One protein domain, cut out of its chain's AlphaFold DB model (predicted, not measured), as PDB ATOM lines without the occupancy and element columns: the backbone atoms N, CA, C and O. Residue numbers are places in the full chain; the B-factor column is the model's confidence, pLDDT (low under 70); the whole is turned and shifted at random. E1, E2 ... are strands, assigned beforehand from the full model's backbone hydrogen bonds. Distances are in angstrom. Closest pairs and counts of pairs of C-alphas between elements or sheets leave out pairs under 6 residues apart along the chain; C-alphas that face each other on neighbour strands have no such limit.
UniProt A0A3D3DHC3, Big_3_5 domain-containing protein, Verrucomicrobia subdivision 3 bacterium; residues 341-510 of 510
ATOM      1  N   ILE A 341     184.313 192.096 131.495       81.50
ATOM      2  CA  ILE A 341     183.951 193.499 131.316       81.50
ATOM      3  C   ILE A 341     185.219 194.333 131.394       81.50
ATOM      4  O   ILE A 341     185.944 194.288 132.385       81.50
ATOM      5  N   TYR A 342     185.447 195.129 130.362       86.00
ATOM      6  CA  TYR A 342     186.559 196.054 130.287       86.00
ATOM      7  C   TYR A 342     186.029 197.476 130.154       86.00
ATOM      8  O   TYR A 342     185.195 197.762 129.288       86.00
ATOM      9  N   ASP A 343     186.536 198.371 130.996       88.31
ATOM     10  CA  ASP A 343     186.427 199.803 130.750       88.31
ATOM     11  C   ASP A 343     187.384 200.159 129.615       88.31
ATOM     12  O   ASP A 343     188.557 199.777 129.645       88.31
ATOM     13  N   ALA A 344     186.879 200.864 128.609       91.50
ATOM     14  CA  ALA A 344     187.672 201.325 127.483       91.50
ATOM     15  C   ALA A 344     187.593 202.850 127.366       91.50
ATOM     16  O   ALA A 344     186.599 203.468 127.741       91.50
ATOM     17  N   GLU A 345     188.637 203.460 126.826       95.56
ATOM     18  CA  GLU A 345     188.663 204.886 126.523       95.56
ATOM     19  C   GLU A 345     189.447 205.115 125.235       95.56
ATOM     20  O   GLU A 345     190.569 204.626 125.080       95.56
ATOM     21  N   LEU A 346     188.840 205.825 124.288       96.19
ATOM     22  CA  LEU A 346     189.498 206.251 123.061       96.19
ATOM     23  C   LEU A 346     190.255 207.544 123.367       96.19
ATOM     24  O   LEU A 346     189.663 208.612 123.407       96.19
ATOM     25  N   LEU A 347     191.558 207.432 123.611       96.19
ATOM     26  CA  LEU A 347     192.416 208.565 123.979       96.19
ATOM     27  C   LEU A 347     192.905 209.359 122.770       96.19
ATOM     28  O   LEU A 347     193.424 210.466 122.897       96.19
ATOM     29  N   THR A 348     192.885 208.740 121.594       95.88
ATOM     30  CA  THR A 348     193.255 209.391 120.344       95.88
ATOM     31  C   THR A 348     192.497 208.728 119.212       95.88
ATOM     32  O   THR A 348     192.536 207.508 119.060       95.88
ATOM     33  N   LEU A 349     191.861 209.547 118.391       95.50
ATOM     34  CA  LEU A 349     191.499 209.260 117.011       95.50
ATOM     35  C   LEU A 349     191.911 210.508 116.251       95.50
ATOM     36  O   LEU A 349     191.478 211.587 116.621       95.50
ATOM     37  N   GLU A 350     192.754 210.407 115.234       95.25
ATOM     38  CA  GLU A 350     193.111 211.573 114.424       95.25
ATOM     39  C   GLU A 350     193.375 211.141 112.988       95.25
ATOM     40  O   GLU A 350     194.252 210.316 112.724       95.25
ATOM     41  N   THR A 351     192.600 211.694 112.058       93.69
ATOM     42  CA  THR A 351     192.831 211.508 110.621       93.69
ATOM     43  C   THR A 351     194.169 212.115 110.198       93.69
ATOM     44  O   THR A 351     194.569 213.183 110.649       93.69
ATOM     45  N   THR A 352     194.872 211.433 109.302       84.12
ATOM     46  CA  THR A 352     196.197 211.804 108.800       84.12
ATOM     47  C   THR A 352     196.171 211.898 107.275       84.12
ATOM     48  O   THR A 352     195.376 211.237 106.613       84.12
ATOM     49  N   GLY A 353     197.048 212.722 106.691       68.88
ATOM     50  CA  GLY A 353     197.222 212.769 105.232       68.88
ATOM     51  C   GLY A 353     196.285 213.716 104.469       68.88
ATOM     52  O   GLY A 353     196.091 213.540 103.269       68.88
ATOM     53  N   ALA A 354     195.742 214.747 105.121       62.00
ATOM     54  CA  ALA A 354     195.037 215.842 104.459       62.00
ATOM     55  C   ALA A 354     195.989 216.655 103.550       62.00
ATOM     56  O   ALA A 354     196.622 217.606 103.994       62.00
ATOM     57  N   THR A 355     196.127 216.279 102.273       54.31
ATOM     58  CA  THR A 355     197.015 216.974 101.315       54.31
ATOM     59  C   THR A 355     196.309 218.044 100.474       54.31
ATOM     60  O   THR A 355     196.886 218.530  99.501       54.31
ATOM     61  N   SER A 356     195.061 218.403 100.798       59.22
ATOM     62  CA  SER A 356     194.291 219.437 100.095       59.22
ATOM     63  C   SER A 356     193.847 220.545 101.058       59.22
ATOM     64  O   SER A 356     193.435 220.247 102.177       59.22
ATOM     65  N   PRO A 357     193.844 221.825 100.635       55.59
ATOM     66  CA  PRO A 357     193.344 222.939 101.447       55.59
ATOM     67  C   PRO A 357     191.846 222.857 101.790       55.59
ATOM     68  O   PRO A 357     191.374 223.668 102.575       55.59
ATOM     69  N   PHE A 358     191.115 221.887 101.230       60.12
ATOM     70  CA  PHE A 358     189.714 221.589 101.550       60.12
ATOM     71  C   PHE A 358     189.531 220.219 102.223       60.12
ATOM     72  O   PHE A 358     188.434 219.664 102.220       60.12
ATOM     73  N   SER A 359     190.605 219.622 102.741       74.75
ATOM     74  CA  SER A 359     190.530 218.335 103.427       74.75
ATOM     75  C   SER A 359     189.877 218.500 104.796       74.75
ATOM     76  O   SER A 359     190.400 219.191 105.665       74.75
ATOM     77  N   VAL A 360     188.742 217.828 104.976       88.44
ATOM     78  CA  VAL A 360     188.105 217.655 106.281       88.44
ATOM     79  C   VAL A 360     188.959 216.712 107.106       88.44
ATOM     80  O   VAL A 360     189.228 215.592 106.679       88.44
ATOM     81  N   MET A 361     189.369 217.161 108.284       91.81
ATOM     82  CA  MET A 361     190.009 216.307 109.273       91.81
ATOM     83  C   MET A 361     189.064 216.102 110.447       91.81
ATOM     84  O   MET A 361     188.374 217.028 110.872       91.81
ATOM     85  N   LEU A 362     189.068 214.885 110.971       94.06
ATOM     86  CA  LEU A 362     188.387 214.513 112.200       94.06
ATOM     87  C   LEU A 362     189.402 214.065 113.238       94.06
ATOM     88  O   LEU A 362     190.379 213.378 112.910       94.06
ATOM     89  N   ARG A 363     189.133 214.432 114.489       94.75
ATOM     90  CA  ARG A 363     189.821 213.880 115.647       94.75
ATOM     91  C   ARG A 363     188.886 213.660 116.826       94.75
ATOM     92  O   ARG A 363     187.791 214.208 116.851       94.75
ATOM     93  N   GLU A 364     189.352 212.904 117.804       95.62
ATOM     94  CA  GLU A 364     188.788 212.843 119.150       95.62
ATOM     95  C   GLU A 364     189.127 214.122 119.940       95.62
ATOM     96  O   GLU A 364     190.183 214.732 119.736       95.62
ATOM     97  N   SER A 365     188.199 214.586 120.779       94.75
ATOM     98  CA  SER A 365     188.349 215.839 121.515       94.75
ATOM     99  C   SER A 365     189.366 215.698 122.649       94.75
ATOM    100  O   SER A 365     189.110 214.986 123.614       94.75
ATOM    101  N   PRO A 366     190.429 216.521 122.687       93.12
ATOM    102  CA  PRO A 366     191.405 216.492 123.777       93.12
ATOM    103  C   PRO A 366     190.850 216.987 125.126       93.12
ATOM    104  O   PRO A 366     191.588 217.053 126.109       93.12
ATOM    105  N   SER A 367     189.586 217.422 125.175       91.50
ATOM    106  CA  SER A 367     188.964 218.047 126.348       91.50
ATOM    107  C   SER A 367     187.817 217.243 126.960       91.50
ATOM    108  O   SER A 367     187.423 217.524 128.096       91.50
ATOM    109  N   LEU A 368     187.283 216.253 126.241       92.44
ATOM    110  CA  LEU A 368     186.133 215.455 126.657       92.44
ATOM    111  C   LEU A 368     186.473 213.977 126.526       92.44
ATOM    112  O   LEU A 368     186.932 213.543 125.485       92.44
ATOM    113  N   LEU A 369     186.224 213.207 127.582       93.25
ATOM    114  CA  LEU A 369     186.620 211.801 127.631       93.25
ATOM    115  C   LEU A 369     185.709 210.941 126.748       93.25
ATOM    116  O   LEU A 369     184.519 210.793 127.052       93.25
ATOM    117  N   SER A 370     186.277 210.314 125.720       96.56
ATOM    118  CA  SER A 370     185.569 209.381 124.838       96.56
ATOM    119  C   SER A 370     185.543 207.961 125.412       96.56
ATOM    120  O   SER A 370     186.358 207.096 125.077       96.56
ATOM    121  N   ARG A 371     184.616 207.722 126.345       93.31
ATOM    122  CA  ARG A 371     184.517 206.466 127.104       93.31
ATOM    123  C   ARG A 371     183.817 205.364 126.324       93.31
ATOM    124  O   ARG A 371     182.923 205.607 125.524       93.31
ATOM    125  N   GLY A 372     184.173 204.131 126.640       90.25
ATOM    126  CA  GLY A 372     183.580 202.939 126.071       90.25
ATOM    127  C   GLY A 372     183.571 201.762 127.032       90.25
ATOM    128  O   GLY A 372     184.128 201.797 128.131       90.25
ATOM    129  N   VAL A 373     182.919 200.692 126.596       82.69
ATOM    130  CA  VAL A 373     182.913 199.403 127.285       82.69
ATOM    131  C   VAL A 373     183.174 198.321 126.256       82.69
ATOM    132  O   VAL A 373     182.582 198.323 125.177       82.69
ATOM    133  N   THR A 374     184.047 197.380 126.606       87.19
ATOM    134  CA  THR A 374     184.249 196.154 125.835       87.19
ATOM    135  C   THR A 374     183.861 194.955 126.684       87.19
ATOM    136  O   THR A 374     184.252 194.836 127.839       87.19
ATOM    137  N   LEU A 375     183.060 194.072 126.105       81.44
ATOM    138  CA  LEU A 375     182.594 192.833 126.691       81.44
ATOM    139  C   LEU A 375     183.122 191.684 125.840       81.44
ATOM    140  O   LEU A 375     182.848 191.627 124.638       81.44
ATOM    141  N   ILE A 376     183.838 190.757 126.465       84.06
ATOM    142  CA  ILE A 376     184.302 189.532 125.813       84.06
ATOM    143  C   ILE A 376     183.611 188.356 126.482       84.06
ATOM    144  O   ILE A 376     183.685 188.188 127.698       84.06
ATOM    145  N   LYS A 377     182.926 187.537 125.689       79.06
ATOM    146  CA  LYS A 377     182.444 186.228 126.117       79.06
ATOM    147  C   LYS A 377     183.240 185.156 125.375       79.06
ATOM    148  O   LYS A 377     182.967 184.916 124.192       79.06
ATOM    149  N   PRO A 378     184.208 184.511 126.041       67.94
ATOM    150  CA  PRO A 378     184.856 183.325 125.502       67.94
ATOM    151  C   PRO A 378     183.815 182.239 125.168       67.94
ATOM    152  O   PRO A 378     182.800 182.098 125.851       67.94
ATOM    153  N   SER A 379     184.038 181.481 124.095       58.56
ATOM    154  CA  SER A 379     183.224 180.307 123.742       58.56
ATOM    155  C   SER A 379     184.043 179.035 123.931       58.56
ATOM    156  O   SER A 379     185.268 179.068 123.890       58.56
ATOM    157  N   ALA A 380     183.360 177.895 124.037       49.34
ATOM    158  CA  ALA A 380     183.983 176.573 123.951       49.34
ATOM    159  C   ALA A 380     184.469 176.219 122.524       49.34
ATOM    160  O   ALA A 380     185.109 175.192 122.318       49.34
ATOM    161  N   THR A 381     184.146 177.047 121.524       52.88
ATOM    162  CA  THR A 381     184.642 176.948 120.141       52.88
ATOM    163  C   THR A 381     185.827 177.897 119.915       52.88
ATOM    164  O   THR A 381     186.081 178.784 120.722       52.88
ATOM    165  N   SER A 382     186.532 177.787 118.782       59.44
ATOM    166  CA  SER A 382     187.651 178.683 118.407       59.44
ATOM    167  C   SER A 382     187.255 180.151 118.131       59.44
ATOM    168  O   SER A 382     188.039 180.894 117.543       59.44
ATOM    169  N   HIS A 383     186.034 180.560 118.483       66.19
ATOM    170  CA  HIS A 383     185.480 181.891 118.237       66.19
ATOM    171  C   HIS A 383     184.963 182.481 119.546       66.19
ATOM    172  O   HIS A 383     184.317 181.770 120.300       66.19
ATOM    173  N   CYS A 384     185.176 183.765 119.818       74.25
ATOM    174  CA  CYS A 384     184.584 184.438 120.974       74.25
ATOM    175  C   CYS A 384     183.568 185.494 120.531       74.25
ATOM    176  O   CYS A 384     183.637 185.998 119.406       74.25
ATOM    177  N   THR A 385     182.624 185.827 121.410       80.56
ATOM    178  CA  THR A 385     181.697 186.935 121.166       80.56
ATOM    179  C   THR A 385     182.278 188.209 121.763       80.56
ATOM    180  O   THR A 385     182.479 188.275 122.976       80.56
ATOM    181  N   ILE A 386     182.500 189.231 120.934       85.00
ATOM    182  CA  ILE A 386     182.996 190.542 121.379       85.00
ATOM    183  C   ILE A 386     181.922 191.588 121.103       85.00
ATOM    184  O   ILE A 386     181.499 191.774 119.965       85.00
ATOM    185  N   SER A 387     181.498 192.288 122.150       78.81
ATOM    186  CA  SER A 387     180.654 193.477 122.051       78.81
ATOM    187  C   SER A 387     181.455 194.667 122.555       78.81
ATOM    188  O   SER A 387     181.968 194.628 123.666       78.81
ATOM    189  N   SER A 388     181.605 195.713 121.753       87.81
ATOM    190  CA  SER A 388     182.391 196.888 122.131       87.81
ATOM    191  C   SER A 388     181.725 198.145 121.599       87.81
ATOM    192  O   SER A 388     181.157 198.127 120.506       87.81
ATOM    193  N   GLY A 389     181.783 199.229 122.363       84.69
ATOM    194  CA  GLY A 389     181.281 200.521 121.921       84.69
ATOM    195  C   GLY A 389     181.946 201.677 122.649       84.69
ATOM    196  O   GLY A 389     182.353 201.522 123.801       84.69
ATOM    197  N   PHE A 390     182.043 202.812 121.964       91.19
ATOM    198  CA  PHE A 390     182.592 204.067 122.473       91.19
ATOM    199  C   PHE A 390     181.608 205.197 122.213       91.19
ATOM    200  O   PHE A 390     181.090 205.292 121.107       91.19
ATOM    201  N   ASP A 391     181.407 206.076 123.182       90.62
ATOM    202  CA  ASP A 391     180.809 207.384 122.949       90.62
ATOM    203  C   ASP A 391     181.952 208.361 122.670       90.62
ATOM    204  O   ASP A 391     182.711 208.713 123.573       90.62
ATOM    205  N   VAL A 392     182.117 208.740 121.402       94.62
ATOM    206  CA  VAL A 392     183.263 209.523 120.932       94.62
ATOM    207  C   VAL A 392     182.887 210.987 120.788       94.62
ATOM    208  O   VAL A 392     181.977 211.331 120.036       94.62
ATOM    209  N   PHE A 393     183.612 211.863 121.479       95.81
ATOM    210  CA  PHE A 393     183.524 213.301 121.259       95.81
ATOM    211  C   PHE A 393     184.485 213.691 120.152       95.81
ATOM    212  O   PHE A 393     185.695 213.544 120.293       95.81
ATOM    213  N   THR A 394     183.957 214.195 119.052       94.94
ATOM    214  CA  THR A 394     184.731 214.525 117.859       94.94
ATOM    215  C   THR A 394     184.930 216.031 117.715       94.94
ATOM    216  O   THR A 394     184.121 216.861 118.149       94.94
ATOM    217  N   GLU A 395     186.025 216.398 117.059       95.38
ATOM    218  CA  GLU A 395     186.278 217.745 116.574       95.38
ATOM    219  C   GLU A 395     186.612 217.698 115.085       95.38
ATOM    220  O   GLU A 395     187.328 216.809 114.617       95.38
ATOM    221  N   ILE A 396     186.120 218.691 114.347       93.56
ATOM    222  CA  ILE A 396     186.384 218.862 112.921       93.56
ATOM    223  C   ILE A 396     187.390 219.989 112.690       93.56
ATOM    224  O   ILE A 396     187.308 221.053 113.310       93.56
ATOM    225  N   SER A 397     188.304 219.783 111.748       92.44
ATOM    226  CA  SER A 397     189.142 220.837 111.182       92.44
ATOM    227  C   SER A 397     188.917 220.944 109.677       92.44
ATOM    228  O   SER A 397     188.776 219.945 108.971       92.44
ATOM    229  N   LEU A 398     188.881 222.186 109.195       89.25
ATOM    230  CA  LEU A 398     188.726 222.541 107.779       89.25
ATOM    231  C   LEU A 398     189.962 223.257 107.224       89.25
ATOM    232  O   LEU A 398     189.973 223.684 106.074       89.25
ATOM    233  N   ASP A 399     190.988 223.429 108.053       87.81
ATOM    234  CA  ASP A 399     192.194 224.202 107.782       87.81
ATOM    235  C   ASP A 399     193.448 223.368 108.071       87.81
ATOM    236  O   ASP A 399     194.434 223.868 108.603       87.81
ATOM    237  N   GLN A 400     193.413 222.082 107.699       86.56
ATOM    238  CA  GLN A 400     194.537 221.142 107.836       86.56
ATOM    239  C   GLN A 400     195.043 220.991 109.285       86.56
ATOM    240  O   GLN A 400     196.240 220.854 109.536       86.56
ATOM    241  N   GLY A 401     194.125 221.021 110.252       88.69
ATOM    242  CA  GLY A 401     194.414 220.812 111.669       88.69
ATOM    243  C   GLY A 401     194.880 222.063 112.415       88.69
ATOM    244  O   GLY A 401     195.272 221.944 113.579       88.69
ATOM    245  N   HIS A 402     194.851 223.251 111.796       88.19
ATOM    246  CA  HIS A 402     195.223 224.501 112.467       88.19
ATOM    247  C   HIS A 402     194.189 224.935 113.515       88.19
ATOM    248  O   HIS A 402     194.571 225.372 114.603       88.19
ATOM    249  N   SER A 403     192.897 224.786 113.223       91.88
ATOM    250  CA  SER A 403     191.794 225.017 114.152       91.88
ATOM    251  C   SER A 403     190.831 223.835 114.171       91.88
ATOM    252  O   SER A 403     190.614 223.158 113.165       91.88
ATOM    253  N   TRP A 404     190.256 223.587 115.345       93.56
ATOM    254  CA  TRP A 404     189.375 222.456 115.607       93.56
ATOM    255  C   TRP A 404     188.092 222.941 116.269       93.56
ATOM    256  O   TRP A 404     188.128 223.782 117.170       93.56
ATOM    257  N   HIS A 405     186.964 222.417 115.803       94.06
ATOM    258  CA  HIS A 405     185.636 222.799 116.261       94.06
ATOM    259  C   HIS A 405     184.901 221.553 116.759       94.06
ATOM    260  O   HIS A 405     184.762 220.602 115.988       94.06
ATOM    261  N   PRO A 406     184.426 221.524 118.014       95.50
ATOM    262  CA  PRO A 406     183.749 220.354 118.558       95.50
ATOM    263  C   PRO A 406     182.360 220.157 117.957       95.50
ATOM    264  O   PRO A 406     181.689 221.122 117.568       95.50
ATOM    265  N   ALA A 407     181.913 218.902 117.931       94.00
ATOM    266  CA  ALA A 407     180.514 218.581 117.691       94.00
ATOM    267  C   ALA A 407     179.624 219.239 118.765       94.00
ATOM    268  O   ALA A 407     179.975 219.339 119.942       94.00
ATOM    269  N   THR A 408     178.450 219.715 118.358       93.06
ATOM    270  CA  THR A 408     177.541 220.512 119.201       93.06
ATOM    271  C   THR A 408     176.378 219.706 119.776       93.06
ATOM    272  O   THR A 408     175.678 220.193 120.662       93.06
ATOM    273  N   ASN A 409     176.166 218.477 119.298       89.88
ATOM    274  CA  ASN A 409     175.047 217.613 119.671       89.88
ATOM    275  C   ASN A 409     175.453 216.363 120.472       89.88
ATOM    276  O   ASN A 409     174.670 215.421 120.562       89.88
ATOM    277  N   GLY A 410     176.615 216.405 121.129       76.19
ATOM    278  CA  GLY A 410     177.089 215.337 122.014       76.19
ATOM    279  C   GLY A 410     177.907 214.269 121.287       76.19
ATOM    280  O   GLY A 410     178.182 214.426 120.098       76.19
ATOM    281  N   PRO A 411     178.355 213.226 122.006       90.94
ATOM    282  CA  PRO A 411     179.233 212.228 121.424       90.94
ATOM    283  C   PRO A 411     178.472 211.353 120.427       90.94
ATOM    284  O   PRO A 411     177.278 211.096 120.591       90.94
ATOM    285  N   VAL A 412     179.188 210.841 119.433       87.44
ATOM    286  CA  VAL A 412     178.681 209.806 118.537       87.44
ATOM    287  C   VAL A 412     179.020 208.430 119.099       87.44
ATOM    288  O   VAL A 412     180.179 208.127 119.385       87.44
ATOM    289  N   SER A 413     178.015 207.569 119.253       85.75
ATOM    290  CA  SER A 413     178.257 206.184 119.658       85.75
ATOM    291  C   SER A 413     178.824 205.396 118.480       85.75
ATOM    292  O   SER A 413     178.148 205.215 117.473       85.75
ATOM    293  N   LEU A 414     180.042 204.885 118.600       87.06
ATOM    294  CA  LEU A 414     180.639 203.948 117.660       87.06
ATOM    295  C   LEU A 414     180.515 202.529 118.211       87.06
ATOM    296  O   LEU A 414     181.111 202.208 119.237       87.06
ATOM    297  N   ILE A 415     179.764 201.667 117.526       83.06
ATOM    298  CA  ILE A 415     179.465 200.300 117.972       83.06
ATOM    299  C   ILE A 415     180.186 199.292 117.081       83.06
ATOM    300  O   ILE A 415     180.120 199.370 115.853       83.06
ATOM    301  N   LEU A 416     180.846 198.317 117.701       87.81
ATOM    302  CA  LEU A 416     181.496 197.216 117.008       87.81
ATOM    303  C   LEU A 416     180.466 196.313 116.320       87.81
ATOM    304  O   LEU A 416     179.549 195.770 116.940       87.81
ATOM    305  N   THR A 417     180.690 196.099 115.031       71.25
ATOM    306  CA  THR A 417     179.960 195.167 114.174       71.25
ATOM    307  C   THR A 417     180.958 194.364 113.337       71.25
ATOM    308  O   THR A 417     182.052 194.842 113.031       71.25
ATOM    309  N   GLY A 418     180.619 193.132 112.961       70.00
ATOM    310  CA  GLY A 418     181.480 192.274 112.131       70.00
ATOM    311  C   GLY A 418     181.387 190.807 112.534       70.00
ATOM    312  O   GLY A 418     180.481 190.447 113.269       70.00
ATOM    313  N   GLY A 419     182.309 189.959 112.074       57.75
ATOM    314  CA  GLY A 419     182.340 188.538 112.454       57.75
ATOM    315  C   GLY A 419     181.282 187.655 111.771       57.75
ATOM    316  O   GLY A 419     180.318 188.147 111.180       57.75
ATOM    317  N   LEU A 420     181.485 186.334 111.818       44.22
ATOM    318  CA  LEU A 420     180.566 185.336 111.251       44.22
ATOM    319  C   LEU A 420     180.390 184.145 112.210       44.22
ATOM    320  O   LEU A 420     181.326 183.356 112.338       44.22
ATOM    321  N   PRO A 421     179.197 183.935 112.811       53.28
ATOM    322  CA  PRO A 421     178.037 184.837 112.929       53.28
ATOM    323  C   PRO A 421     178.354 186.235 113.494       53.28
ATOM    324  O   PRO A 421     179.428 186.454 114.042       53.28
ATOM    325  N   LEU A 422     177.409 187.180 113.379       45.22
ATOM    326  CA  LEU A 422     177.584 188.570 113.828       45.22
ATOM    327  C   LEU A 422     178.149 188.647 115.261       45.22
ATOM    328  O   LEU A 422     177.630 188.025 116.187       45.22
ATOM    329  N   ASN A 423     179.202 189.443 115.409       59.62
ATOM    330  CA  ASN A 423     180.026 189.681 116.589       59.62
ATOM    331  C   ASN A 423     180.777 188.454 117.131       59.62
ATOM    332  O   ASN A 423     181.203 188.468 118.285       59.62
ATOM    333  N   GLN A 424     180.990 187.426 116.301       75.62
ATOM    334  CA  GLN A 424     181.891 186.308 116.595       75.62
ATOM    335  C   GLN A 424     183.225 186.439 115.853       75.62
ATOM    336  O   GLN A 424     183.258 186.537 114.623       75.62
ATOM    337  N   PHE A 425     184.328 186.402 116.603       77.38
ATOM    338  CA  PHE A 425     185.685 186.619 116.095       77.38
ATOM    339  C   PHE A 425     186.629 185.468 116.468       77.38
ATOM    340  O   PHE A 425     186.445 184.848 117.517       77.38
ATOM    341  N   PRO A 426     187.645 185.171 115.638       70.12
ATOM    342  CA  PRO A 426     188.665 184.176 115.953       70.12
ATOM    343  C   PRO A 426     189.611 184.714 117.040       70.12
ATOM    344  O   PRO A 426     190.562 185.436 116.749       70.12
ATOM    345  N   GLY A 427     189.329 184.367 118.296       78.12
ATOM    346  CA  GLY A 427     190.096 184.805 119.468       78.12
ATOM    347  C   GLY A 427     189.626 186.128 120.080       78.12
ATOM    348  O   GLY A 427     188.760 186.808 119.540       78.12
ATOM    349  N   GLU A 428     190.196 186.457 121.238       84.19
ATOM    350  CA  GLU A 428     189.778 187.547 122.141       84.19
ATOM    351  C   GLU A 428     190.544 188.869 121.952       84.19
ATOM    352  O   GLU A 428     190.384 189.802 122.737       84.19
ATOM    353  N   SER A 429     191.401 188.960 120.935       86.62
ATOM    354  CA  SER A 429     192.255 190.130 120.726       86.62
ATOM    355  C   SER A 429     191.472 191.370 120.266       86.62
ATOM    356  O   SER A 429     190.499 191.282 119.512       86.62
ATOM    357  N   LEU A 430     191.924 192.542 120.720       87.12
ATOM    358  CA  LEU A 430     191.271 193.834 120.549       87.12
ATOM    359  C   LEU A 430     192.170 194.858 119.821       87.12
ATOM    360  O   LEU A 430     193.375 194.909 120.071       87.12
ATOM    361  N   PRO A 431     191.591 195.722 118.966       88.19
ATOM    362  CA  PRO A 431     190.293 195.522 118.330       88.19
ATOM    363  C   PRO A 431     190.355 194.306 117.378       88.19
ATOM    364  O   PRO A 431     191.436 193.961 116.885       88.19
ATOM    365  N   PRO A 432     189.231 193.630 117.092       85.44
ATOM    366  CA  PRO A 432     189.232 192.518 116.145       85.44
ATOM    367  C   PRO A 432     189.559 192.994 114.724       85.44
ATOM    368  O   PRO A 432     188.950 193.945 114.240       85.44
ATOM    369  N   LEU A 433     190.456 192.297 114.012       83.56
ATOM    370  CA  LEU A 433     190.894 192.696 112.660       83.56
ATOM    371  C   LEU A 433     189.748 192.778 111.634       83.56
ATOM    372  O   LEU A 433     189.790 193.591 110.717       83.56
ATOM    373  N   MET A 434     188.717 191.940 111.786       78.00
ATOM    374  CA  MET A 434     187.516 191.937 110.932       78.00
ATOM    375  C   MET A 434     186.377 192.812 111.486       78.00
ATOM    376  O   MET A 434     185.267 192.795 110.952       78.00
ATOM    377  N   GLY A 435     186.620 193.515 112.592       83.00
ATOM    378  CA  GLY A 435     185.658 194.386 113.250       83.00
ATOM    379  C   GLY A 435     185.583 195.766 112.602       83.00
ATOM    380  O   GLY A 435     186.575 196.296 112.099       83.00
ATOM    381  N   ARG A 436     184.392 196.362 112.630       88.56
ATOM    382  CA  ARG A 436     184.128 197.733 112.187       88.56
ATOM    383  C   ARG A 436     183.315 198.449 113.253       88.56
ATOM    384  O   ARG A 436     182.256 197.961 113.644       88.56
ATOM    385  N   TYR A 437     183.794 199.598 113.700       92.25
ATOM    386  CA  TYR A 437     183.067 200.468 114.614       92.25
ATOM    387  C   TYR A 437     182.243 201.458 113.800       92.25
ATOM    388  O   TYR A 437     182.811 202.245 113.048       92.25
ATOM    389  N   LEU A 438     180.919 201.378 113.914       83.81
ATOM    390  CA  LEU A 438     179.982 202.152 113.102       83.81
ATOM    391  C   LEU A 438     179.148 203.088 113.974       83.81
ATOM    392  O   LEU A 438     178.672 202.676 115.034       83.81
ATOM    393  N   SER A 439     178.919 204.312 113.502       84.31
ATOM    394  CA  SER A 439     177.901 205.195 114.071       84.31
ATOM    395  C   SER A 439     176.486 204.771 113.650       84.31
ATOM    396  O   SER A 439     176.310 204.239 112.549       84.31
ATOM    397  N   PRO A 440     175.445 205.061 114.450       73.50
ATOM    398  CA  PRO A 440     174.057 204.929 114.022       73.50
ATOM    399  C   PRO A 440     173.765 205.726 112.732       73.50
ATOM    400  O   PRO A 440     174.165 206.887 112.634       73.50
ATOM    401  N   PRO A 441     173.028 205.156 111.760       65.00
ATOM    402  CA  PRO A 441     172.834 205.759 110.434       65.00
ATOM    403  C   PRO A 441     171.944 207.018 110.410       65.00
ATOM    404  O   PRO A 441     171.901 207.734 109.411       65.00
ATOM    405  N   GLU A 442     171.216 207.308 111.492       68.00
ATOM    406  CA  GLU A 442     170.220 208.393 111.549       68.00
ATOM    407  C   GLU A 442     170.622 209.563 112.464       68.00
ATOM    408  O   GLU A 442     169.825 210.474 112.686       68.00
ATOM    409  N   GLN A 443     171.846 209.569 113.000       72.94
ATOM    410  CA  GLN A 443     172.308 210.598 113.939       72.94
ATOM    411  C   GLN A 443     173.558 211.308 113.408       72.94
ATOM    412  O   GLN A 443     174.670 210.932 113.773       72.94
ATOM    413  N   PRO A 444     173.408 212.321 112.531       87.31
ATOM    414  CA  PRO A 444     174.547 213.099 112.080       87.31
ATOM    415  C   PRO A 444     175.095 213.969 113.216       87.31
ATOM    416  O   PRO A 444     174.343 214.593 113.971       87.31
ATOM    417  N   GLU A 445     176.411 214.062 113.299       91.88
ATOM    418  CA  GLU A 445     177.113 215.011 114.152       91.88
ATOM    419  C   GLU A 445     177.022 216.414 113.547       91.88
ATOM    420  O   GLU A 445     177.218 216.592 112.342       91.88
ATOM    421  N   LEU A 446     176.722 217.410 114.380       94.25
ATOM    422  CA  LEU A 446     176.548 218.800 113.971       94.25
ATOM    423  C   LEU A 446     177.725 219.650 114.438       94.25
ATOM    424  O   LEU A 446     177.956 219.792 115.638       94.25
ATOM    425  N   TYR A 447     178.380 220.321 113.500       93.94
ATOM    426  CA  TYR A 447     179.496 221.226 113.756       93.94
ATOM    427  C   TYR A 447     179.157 222.640 113.288       93.94
ATOM    428  O   TYR A 447     178.438 222.842 112.306       93.94
ATOM    429  N   SER A 448     179.683 223.654 113.971       87.06
ATOM    430  CA  SER A 448     179.511 225.051 113.555       87.06
ATOM    431  C   SER A 448     180.404 225.375 112.341       87.06
ATOM    432  O   SER A 448     181.569 224.979 112.360       87.06
ATOM    433  N   PRO A 449     179.921 226.103 111.307       83.00
ATOM    434  CA  PRO A 449     178.605 226.736 111.171       83.00
ATOM    435  C   PRO A 449     177.634 225.933 110.272       83.00
ATOM    436  O   PRO A 449     177.284 226.377 109.182       83.00
ATOM    437  N   GLY A 450     177.168 224.762 110.718       87.75
ATOM    438  CA  GLY A 450     176.149 223.961 110.014       87.75
ATOM    439  C   GLY A 450     176.691 222.797 109.178       87.75
ATOM    440  O   GLY A 450     176.025 222.356 108.241       87.75
ATOM    441  N   ILE A 451     177.887 222.304 109.504       93.00
ATOM    442  CA  ILE A 451     178.479 221.120 108.875       93.00
ATOM    443  C   ILE A 451     177.906 219.874 109.541       93.00
ATOM    444  O   ILE A 451     177.801 219.818 110.766       93.00
ATOM    445  N   LEU A 452     177.545 218.880 108.732       93.88
ATOM    446  CA  LEU A 452     177.025 217.601 109.208       93.88
ATOM    447  C   LEU A 452     177.964 216.472 108.805       93.88
ATOM    448  O   LEU A 452     178.376 216.412 107.645       93.88
ATOM    449  N   ILE A 453     178.245 215.562 109.734       93.06
ATOM    450  CA  ILE A 453     178.961 214.316 109.452       93.06
ATOM    451  C   ILE A 453     178.086 213.134 109.846       93.06
ATOM    452  O   ILE A 453     177.456 213.159 110.895       93.06
ATOM    453  N   LYS A 454     178.021 212.104 109.005       91.31
ATOM    454  CA  LYS A 454     177.280 210.873 109.300       91.31
ATOM    455  C   LYS A 454     178.018 209.630 108.831       91.31
ATOM    456  O   LYS A 454     178.975 209.726 108.059       91.31
ATOM    457  N   ASP A 455     177.492 208.479 109.248       88.94
ATOM    458  CA  ASP A 455     177.958 207.154 108.840       88.94
ATOM    459  C   ASP A 455     179.468 206.982 109.088       88.94
ATOM    460  O   ASP A 455     180.197 206.497 108.219       88.94
ATOM    461  N   LEU A 456     179.942 207.414 110.265       93.06
ATOM    462  CA  LEU A 456     181.325 207.203 110.678       93.06
ATOM    463  C   LEU A 456     181.579 205.700 110.778       93.06
ATOM    464  O   LEU A 456     180.853 204.972 111.459       93.06
ATOM    465  N   ALA A 457     182.637 205.248 110.121       92.44
ATOM    466  CA  ALA A 457     183.080 203.870 110.145       92.44
ATOM    467  C   ALA A 457     184.590 203.816 110.376       92.44
ATOM    468  O   ALA A 457     185.371 204.151 109.488       92.44
ATOM    469  N   LEU A 458     184.996 203.345 111.554       95.06
ATOM    470  CA  LEU A 458     186.391 203.071 111.890       95.06
ATOM    471  C   LEU A 458     186.679 201.577 111.694       95.06
ATOM    472  O   LEU A 458     186.028 200.720 112.300       95.06
ATOM    473  N   HIS A 459     187.623 201.245 110.817       94.12
ATOM    474  CA  HIS A 459     187.940 199.862 110.438       94.12
ATOM    475  C   HIS A 459     189.375 199.722 109.918       94.12
ATOM    476  O   HIS A 459     190.130 200.686 109.909       94.12
ATOM    477  N   GLY A 460     189.774 198.519 109.492       91.56
ATOM    478  CA  GLY A 460     191.083 198.305 108.865       91.56
ATOM    479  C   GLY A 460     192.263 198.469 109.827       91.56
ATOM    480  O   GLY A 460     193.288 199.028 109.444       91.56
ATOM    481  N   PHE A 461     192.106 198.016 111.074       92.81
ATOM    482  CA  PHE A 461     193.128 198.122 112.116       92.81
ATOM    483  C   PHE A 461     194.430 197.405 111.729       92.81
ATOM    484  O   PHE A 461     194.404 196.263 111.267       92.81
ATOM    485  N   SER A 462     195.573 198.058 111.952       91.00
ATOM    486  CA  SER A 462     196.898 197.541 111.581       91.00
ATOM    487  C   SER A 462     197.398 196.399 112.471       91.00
ATOM    488  O   SER A 462     198.278 195.641 112.059       91.00
ATOM    489  N   ALA A 463     196.845 196.262 113.677       87.75
ATOM    490  CA  ALA A 463     197.211 195.241 114.648       87.75
ATOM    491  C   ALA A 463     196.034 194.893 115.570       87.75
ATOM    492  O   ALA A 463     195.016 195.583 115.610       87.75
ATOM    493  N   THR A 464     196.198 193.812 116.327       87.19
ATOM    494  CA  THR A 464     195.291 193.395 117.396       87.19
ATOM    495  C   THR A 464     196.124 192.932 118.591       87.19
ATOM    496  O   THR A 464     197.222 192.399 118.408       87.19
ATOM    497  N   PHE A 465     195.637 193.161 119.807       84.44
ATOM    498  CA  PHE A 465     196.374 192.918 121.048       84.44
ATOM    499  C   PHE A 465     195.556 192.069 122.019       84.44
ATOM    500  O   PHE A 465     194.331 192.133 122.028       84.44
ATOM    501  N   ALA A 466     196.218 191.271 122.855       82.75
ATOM    502  CA  ALA A 466     195.530 190.541 123.919       82.75
ATOM    503  C   ALA A 466     194.904 191.519 124.934       82.75
ATOM    504  O   ALA A 466     195.532 192.547 125.218       82.75
ATOM    505  N   PRO A 467     193.706 191.223 125.480       82.50
ATOM    506  CA  PRO A 467     193.079 192.059 126.501       82.50
ATOM    507  C   PRO A 467     193.949 192.143 127.774       82.50
ATOM    508  O   PRO A 467     194.757 191.244 128.021       82.50
ATOM    509  N   PRO A 468     193.816 193.208 128.590       76.50
ATOM    510  CA  PRO A 468     194.581 193.349 129.829       76.50
ATOM    511  C   PRO A 468     194.238 192.247 130.831       76.50
ATOM    512  O   PRO A 468     193.074 191.863 130.960       76.50
ATOM    513  N   ASN A 469     195.221 191.804 131.613       73.88
ATOM    514  CA  ASN A 469     194.948 190.927 132.751       73.88
ATOM    515  C   ASN A 469     194.159 191.676 133.853       73.88
ATOM    516  O   ASN A 469     194.158 192.912 133.889       73.88
ATOM    517  N   PRO A 470     193.507 190.971 134.800       66.75
ATOM    518  CA  PRO A 470     192.854 191.611 135.942       66.75
ATOM    519  C   PRO A 470     193.785 192.571 136.696       66.75
ATOM    520  O   PRO A 470     194.893 192.206 137.085       66.75
ATOM    521  N   GLY A 471     193.331 193.810 136.897       63.12
ATOM    522  CA  GLY A 471     194.112 194.878 137.534       63.12
ATOM    523  C   GLY A 471     195.132 195.580 136.626       63.12
ATOM    524  O   GLY A 471     195.714 196.583 137.042       63.12
ATOM    525  N   GLU A 472     195.327 195.107 135.394       72.44
ATOM    526  CA  GLU A 472     196.205 195.721 134.399       72.44
ATOM    527  C   GLU A 472     195.472 196.804 133.591       72.44
ATOM    528  O   GLU A 472     194.260 196.750 133.359       72.44
ATOM    529  N   VAL A 473     196.235 197.807 133.154       83.75
ATOM    530  CA  VAL A 473     195.782 198.867 132.251       83.75
ATOM    531  C   VAL A 473     196.743 198.902 131.073       83.75
ATOM    532  O   VAL A 473     197.934 199.142 131.269       83.75
ATOM    533  N   LEU A 474     196.237 198.676 129.861       84.62
ATOM    534  CA  LEU A 474     197.044 198.671 128.639       84.62
ATOM    535  C   LEU A 474     196.648 199.805 127.698       84.62
ATOM    536  O   LEU A 474     195.500 200.245 127.674       84.62
ATOM    537  N   LEU A 475     197.632 200.255 126.918       93.00
ATOM    538  CA  LEU A 475     197.492 201.236 125.847       93.00
ATOM    539  C   LEU A 475     197.771 200.548 124.513       93.00
ATOM    540  O   LEU A 475     198.861 200.013 124.299       93.00
ATOM    541  N   TYR A 476     196.798 200.579 123.612       92.25
ATOM    542  CA  TYR A 476     196.917 200.025 122.271       92.25
ATOM    543  C   TYR A 476     197.098 201.145 121.263       92.25
ATOM    544  O   TYR A 476     196.220 201.988 121.105       92.25
ATOM    545  N   HIS A 477     198.240 201.127 120.579       94.25
ATOM    546  CA  HIS A 477     198.573 202.054 119.504       94.25
ATOM    547  C   HIS A 477     198.333 201.365 118.164       94.25
ATOM    548  O   HIS A 477     198.911 200.312 117.892       94.25
ATOM    549  N   LEU A 478     197.454 201.947 117.358       93.50
ATOM    550  CA  LEU A 478     196.910 201.339 116.153       93.50
ATOM    551  C   LEU A 478     196.875 202.380 115.031       93.50
ATOM    552  O   LEU A 478     196.654 203.567 115.278       93.50
ATOM    553  N   ASP A 479     197.007 201.912 113.797       94.81
ATOM    554  CA  ASP A 479     196.565 202.657 112.620       94.81
ATOM    555  C   ASP A 479     195.257 202.033 112.123       94.81
ATOM    556  O   ASP A 479     195.046 200.826 112.265       94.81
ATOM    557  N   ALA A 480     194.369 202.845 111.560       95.38
ATOM    558  CA  ALA A 480     193.070 202.431 111.041       95.38
ATOM    559  C   ALA A 480     192.671 203.286 109.826       95.38
ATOM    560  O   ALA A 480     193.381 204.214 109.441       95.38
ATOM    561  N   MET A 481     191.518 202.994 109.234       94.75
ATOM    562  CA  MET A 481     190.835 203.831 108.250       94.75
ATOM    563  C   MET A 481     189.541 204.367 108.857       94.75
ATOM    564  O   MET A 481     188.777 203.608 109.460       94.75
ATOM    565  N   LEU A 482     189.300 205.668 108.692       95.12
ATOM    566  CA  LEU A 482     188.056 206.327 109.071       95.12
ATOM    567  C   LEU A 482     187.323 206.783 107.808       95.12
ATOM    568  O   LEU A 482     187.797 207.674 107.099       95.12
ATOM    569  N   ASP A 483     186.158 206.191 107.566       93.12
ATOM    570  CA  ASP A 483     185.235 206.608 106.514       93.12
ATOM    571  C   ASP A 483     184.080 207.398 107.124       93.12
ATOM    572  O   ASP A 483     183.613 207.072 108.214       93.12
ATOM    573  N   PHE A 484     183.606 208.427 106.430       92.94
ATOM    574  CA  PHE A 484     182.443 209.214 106.839       92.94
ATOM    575  C   PHE A 484     181.861 209.987 105.657       92.94
ATOM    576  O   PHE A 484     182.497 210.141 104.616       92.94
ATOM    577  N   TRP A 485     180.649 210.512 105.814       91.75
ATOM    578  CA  TRP A 485     180.034 211.415 104.843       91.75
ATOM    579  C   TRP A 485     179.918 212.811 105.432       91.75
ATOM    580  O   TRP A 485     179.393 212.958 106.529       91.75
ATOM    581  N   VAL A 486     180.348 213.829 104.689       92.00
ATOM    582  CA  VAL A 486     180.302 215.235 105.115       92.00
ATOM    583  C   VAL A 486     179.355 216.054 104.244       92.00
ATOM    584  O   VAL A 486     179.298 215.879 103.028       92.00
ATOM    585  N   SER A 487     178.622 216.967 104.870       93.25
ATOM    586  CA  SER A 487     177.743 217.940 104.226       93.25
ATOM    587  C   SER A 487     178.108 219.352 104.677       93.25
ATOM    588  O   SER A 487     178.169 219.622 105.876       93.25
ATOM    589  N   PHE A 488     178.241 220.272 103.721       92.12
ATOM    590  CA  PHE A 488     178.519 221.694 103.967       92.12
ATOM    591  C   PHE A 488     177.302 222.608 103.756       92.12
ATOM    592  O   PHE A 488     177.397 223.814 103.966       92.12
ATOM    593  N   ASP A 489     176.165 222.059 103.329       92.12
ATOM    594  CA  ASP A 489     174.960 222.802 102.937       92.12
ATOM    595  C   ASP A 489     173.749 222.490 103.836       92.12
ATOM    596  O   ASP A 489     172.596 222.579 103.411       92.12
ATOM    597  N   GLY A 490     174.007 222.126 105.096       88.62
ATOM    598  CA  GLY A 490     172.959 221.814 106.069       88.62
ATOM    599  C   GLY A 490     172.227 220.492 105.807       88.62
ATOM    600  O   GLY A 490     171.106 220.319 106.277       88.62
ATOM    601  N   GLY A 491     172.846 219.562 105.075       89.94
ATOM    602  CA  GLY A 491     172.374 218.187 104.889       89.94
ATOM    603  C   GLY A 491     171.691 217.938 103.551       89.94
ATOM    604  O   GLY A 491     171.084 216.881 103.379       89.94
ATOM    605  N   GLN A 492     171.766 218.885 102.613       90.25
ATOM    606  CA  GLN A 492     171.162 218.737 101.289       90.25
ATOM    607  C   GLN A 492     172.017 217.838 100.393       90.25
ATOM    608  O   GLN A 492     171.478 217.023  99.643       90.25
ATOM    609  N   THR A 493     173.347 217.944 100.485       92.94
ATOM    610  CA  THR A 493     174.281 217.081  99.761       92.94
ATOM    611  C   THR A 493     175.368 216.531 100.677       92.94
ATOM    612  O   THR A 493     175.949 217.244 101.488       92.94
ATOM    613  N   PHE A 494     175.660 215.236 100.530       91.94
ATOM    614  CA  PHE A 494     176.713 214.552 101.278       91.94
ATOM    615  C   PHE A 494     177.799 214.044 100.332       91.94
ATOM    616  O   PHE A 494     177.505 213.448  99.295       91.94
ATOM    617  N   GLN A 495     179.055 214.247 100.718       91.56
ATOM    618  CA  GLN A 495     180.233 213.767 100.006       91.56
ATOM    619  C   GLN A 495     180.963 212.724 100.860       91.56
ATOM    620  O   GLN A 495     181.156 212.962 102.054       91.56
ATOM    621  N   PRO A 496     181.368 211.579 100.286       91.94
ATOM    622  CA  PRO A 496     182.112 210.572 101.025       91.94
ATOM    623  C   PRO A 496     183.554 211.036 101.253       91.94
ATOM    624  O   PRO A 496     184.185 211.619 100.369       91.94
ATOM    625  N   HIS A 497     184.082 210.728 102.428       89.69
ATOM    626  CA  HIS A 497     185.463 210.950 102.815       89.69
ATOM    627  C   HIS A 497     186.037 209.669 103.423       89.69
ATOM    628  O   HIS A 497     185.325 208.908 104.075       89.69
ATOM    629  N   SER A 498     187.323 209.430 103.187       91.81
ATOM    630  CA  SER A 498     188.062 208.293 103.734       91.81
ATOM    631  C   SER A 498     189.497 208.732 103.980       91.81
ATOM    632  O   SER A 498     190.134 209.281 103.075       91.81
ATOM    633  N   ALA A 499     189.992 208.530 105.197       91.56
ATOM    634  CA  ALA A 499     191.342 208.920 105.582       91.56
ATOM    635  C   ALA A 499     191.969 207.895 106.543       91.56
ATOM    636  O   ALA A 499     191.269 207.369 107.415       91.56
ATOM    637  N   PRO A 500     193.287 207.638 106.446       94.56
ATOM    638  CA  PRO A 500     194.008 206.897 107.475       94.56
ATOM    639  C   PRO A 500     193.946 207.642 108.807       94.56
ATOM    640  O   PRO A 500     194.102 208.862 108.835       94.56
ATOM    641  N   ALA A 501     193.775 206.931 109.912       95.00
ATOM    642  CA  ALA A 501     193.670 207.507 111.243       95.00
ATOM    643  C   ALA A 501     194.622 206.826 112.228       95.00
ATOM    644  O   ALA A 501     194.777 205.605 112.213       95.00
ATOM    645  N   ARG A 502     195.223 207.621 113.115       96.38
ATOM    646  CA  ARG A 502     195.949 207.116 114.283       96.38
ATOM    647  C   ARG A 502     194.987 206.947 115.437       96.38
ATOM    648  O   ARG A 502     194.196 207.849 115.712       96.38
ATOM    649  N   VAL A 503     195.076 205.806 116.107       96.38
ATOM    650  CA  VAL A 503     194.158 205.418 117.171       96.38
ATOM    651  C   VAL A 503     194.942 204.983 118.404       96.38
ATOM    652  O   VAL A 503     195.859 204.165 118.313       96.38
ATOM    653  N   VAL A 504     194.570 205.522 119.564       96.19
ATOM    654  CA  VAL A 504     195.063 205.067 120.867       96.19
ATOM    655  C   VAL A 504     193.875 204.724 121.745       96.19
ATOM    656  O   VAL A 504     193.034 205.578 122.016       96.19
ATOM    657  N   ILE A 505     193.815 203.473 122.193       95.25
ATOM    658  CA  ILE A 505     192.758 202.981 123.081       95.25
ATOM    659  C   ILE A 505     193.400 202.538 124.387       95.25
ATOM    660  O   ILE A 505     194.344 201.751 124.386       95.25
ATOM    661  N   GLN A 506     192.869 203.021 125.503       94.88
ATOM    662  CA  GLN A 506     193.167 202.486 126.820       94.88
ATOM    663  C   GLN A 506     192.112 201.452 127.194       94.88
ATOM    664  O   GLN A 506     190.919 201.722 127.073       94.88
ATOM    665  N   ILE A 507     192.541 200.283 127.669       90.31
ATOM    666  CA  ILE A 507     191.635 199.248 128.177       90.31
ATOM    667  C   ILE A 507     192.065 198.842 129.584       90.31
ATOM    668  O   ILE A 507     193.252 198.642 129.855       90.31
ATOM    669  N   LYS A 508     191.085 198.712 130.480       83.69
ATOM    670  CA  LYS A 508     191.248 198.258 131.860       83.69
ATOM    671  C   LYS A 508     190.250 197.142 132.163       83.69
ATOM    672  O   LYS A 508     189.051 197.316 131.948       83.69
ATOM    673  N   CYS A 509     190.728 196.021 132.701       76.25
ATOM    674  CA  CYS A 509     189.850 194.966 133.219       76.25
ATOM    675  C   CYS A 509     189.097 195.470 134.462       76.25
ATOM    676  O   CYS A 509     189.727 196.046 135.360       76.25
ATOM    677  N   ARG A 510     187.770 195.278 134.500       67.31
ATOM    678  CA  ARG A 510     186.955 195.577 135.687       67.31
ATOM    679  C   ARG A 510     187.133 194.555 136.796       67.31
ATOM    680  O   ARG A 510     187.375 193.371 136.473       67.31
TER     681      ARG A 510
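This is residues 341 to 510 of the 510 residues of the protein "Big_3_5 domain-containing protein" of Verrucomicrobia subdivision 3 bacterium (UniProt A0A3D3DHC3). The model is an elongated, closed barrel of eight antiparallel strands, E1, E3, E4, E6, E7, E9, E10 and E11 round the ring, with E11 back beside E1. At one end the short pair E2 and E5 extends the wall, and E8 is paired onto E9 outside the ring. The printed part has 170 residues, no named helix and eleven named strands, E1 to E11 in order along the chain; the class is all strand. It is compact, with a radius of gyration of the C-alphas of 16.2 A, and spans 51 by 30 by 28 A.

E1, residues 341 to 351, begins at C-alpha 341 (183.951, 193.499, 131.316) and is 28.8 A long. E2 is residues 361 to 364. E3, residues 370 to 377, is 23.4 A long, and E4, residues 384 to 392, is 25.1 A. E5 is residues 394 to 397, E6 residues 412 to 418, E7 residues 435 to 438 and E8 residues 445 to 447. E9, residues 451 to 459, is 23.3 A long and bends by 55 degrees at residue 455. E10, residues 473 to 487, is 38.4 A long and bends by 67 degrees at residue 479. E11, residues 495 to 509, is 39.4 A long, bends by 66 degrees at residue 500 and ends at C-alpha 509 (189.850, 194.966, 133.219).

Round the barrel, N 344 of E1 and O 372 of E3 are within hydrogen-bond range at 2.9 A. In the hairpin of E3 and E4, N 375 and O 387 are 2.7 A apart. E6 is staggered: it pairs with E4 over residues 412 to 415, with N 414 and O 390 at 2.7 A, and with E7 over residues 415 to 418, with N 417 and O 436 at 2.8 A. N 437 of E7 and O 458 of E9 are 2.9 A apart. E8, E9, E10 and E11 form a meander, each strand the antiparallel neighbour of the one before; N 445 and O 453 are 2.8 A apart, N 483 and O 457 2.9 A, and N 478 and O 503 2.9 A. N 506 of E11 and O 345 of E1, at 2.8 A, close the ring. E4 runs on into E5 across one residue, at 57 degrees. E5 is antiparallel to E2, with N 395 and O 363 at 2.8 A. The closest C-alphas of E1 and E2, those of Glu 350 and Arg 363, are 4.2 A apart.

The two C-alphas farthest apart, those of Pro 357 and Ala 380, are 52.4 A apart. The printed part has no cut and ends at the chain's last residue. The links E5 to E6, E6 to E7 and E9 to E10 are long. The mean pLDDT of the printed part is 84.9; 22 residues are under 70, among them residues 353 to 358, 378 to 383 and 419 to 423.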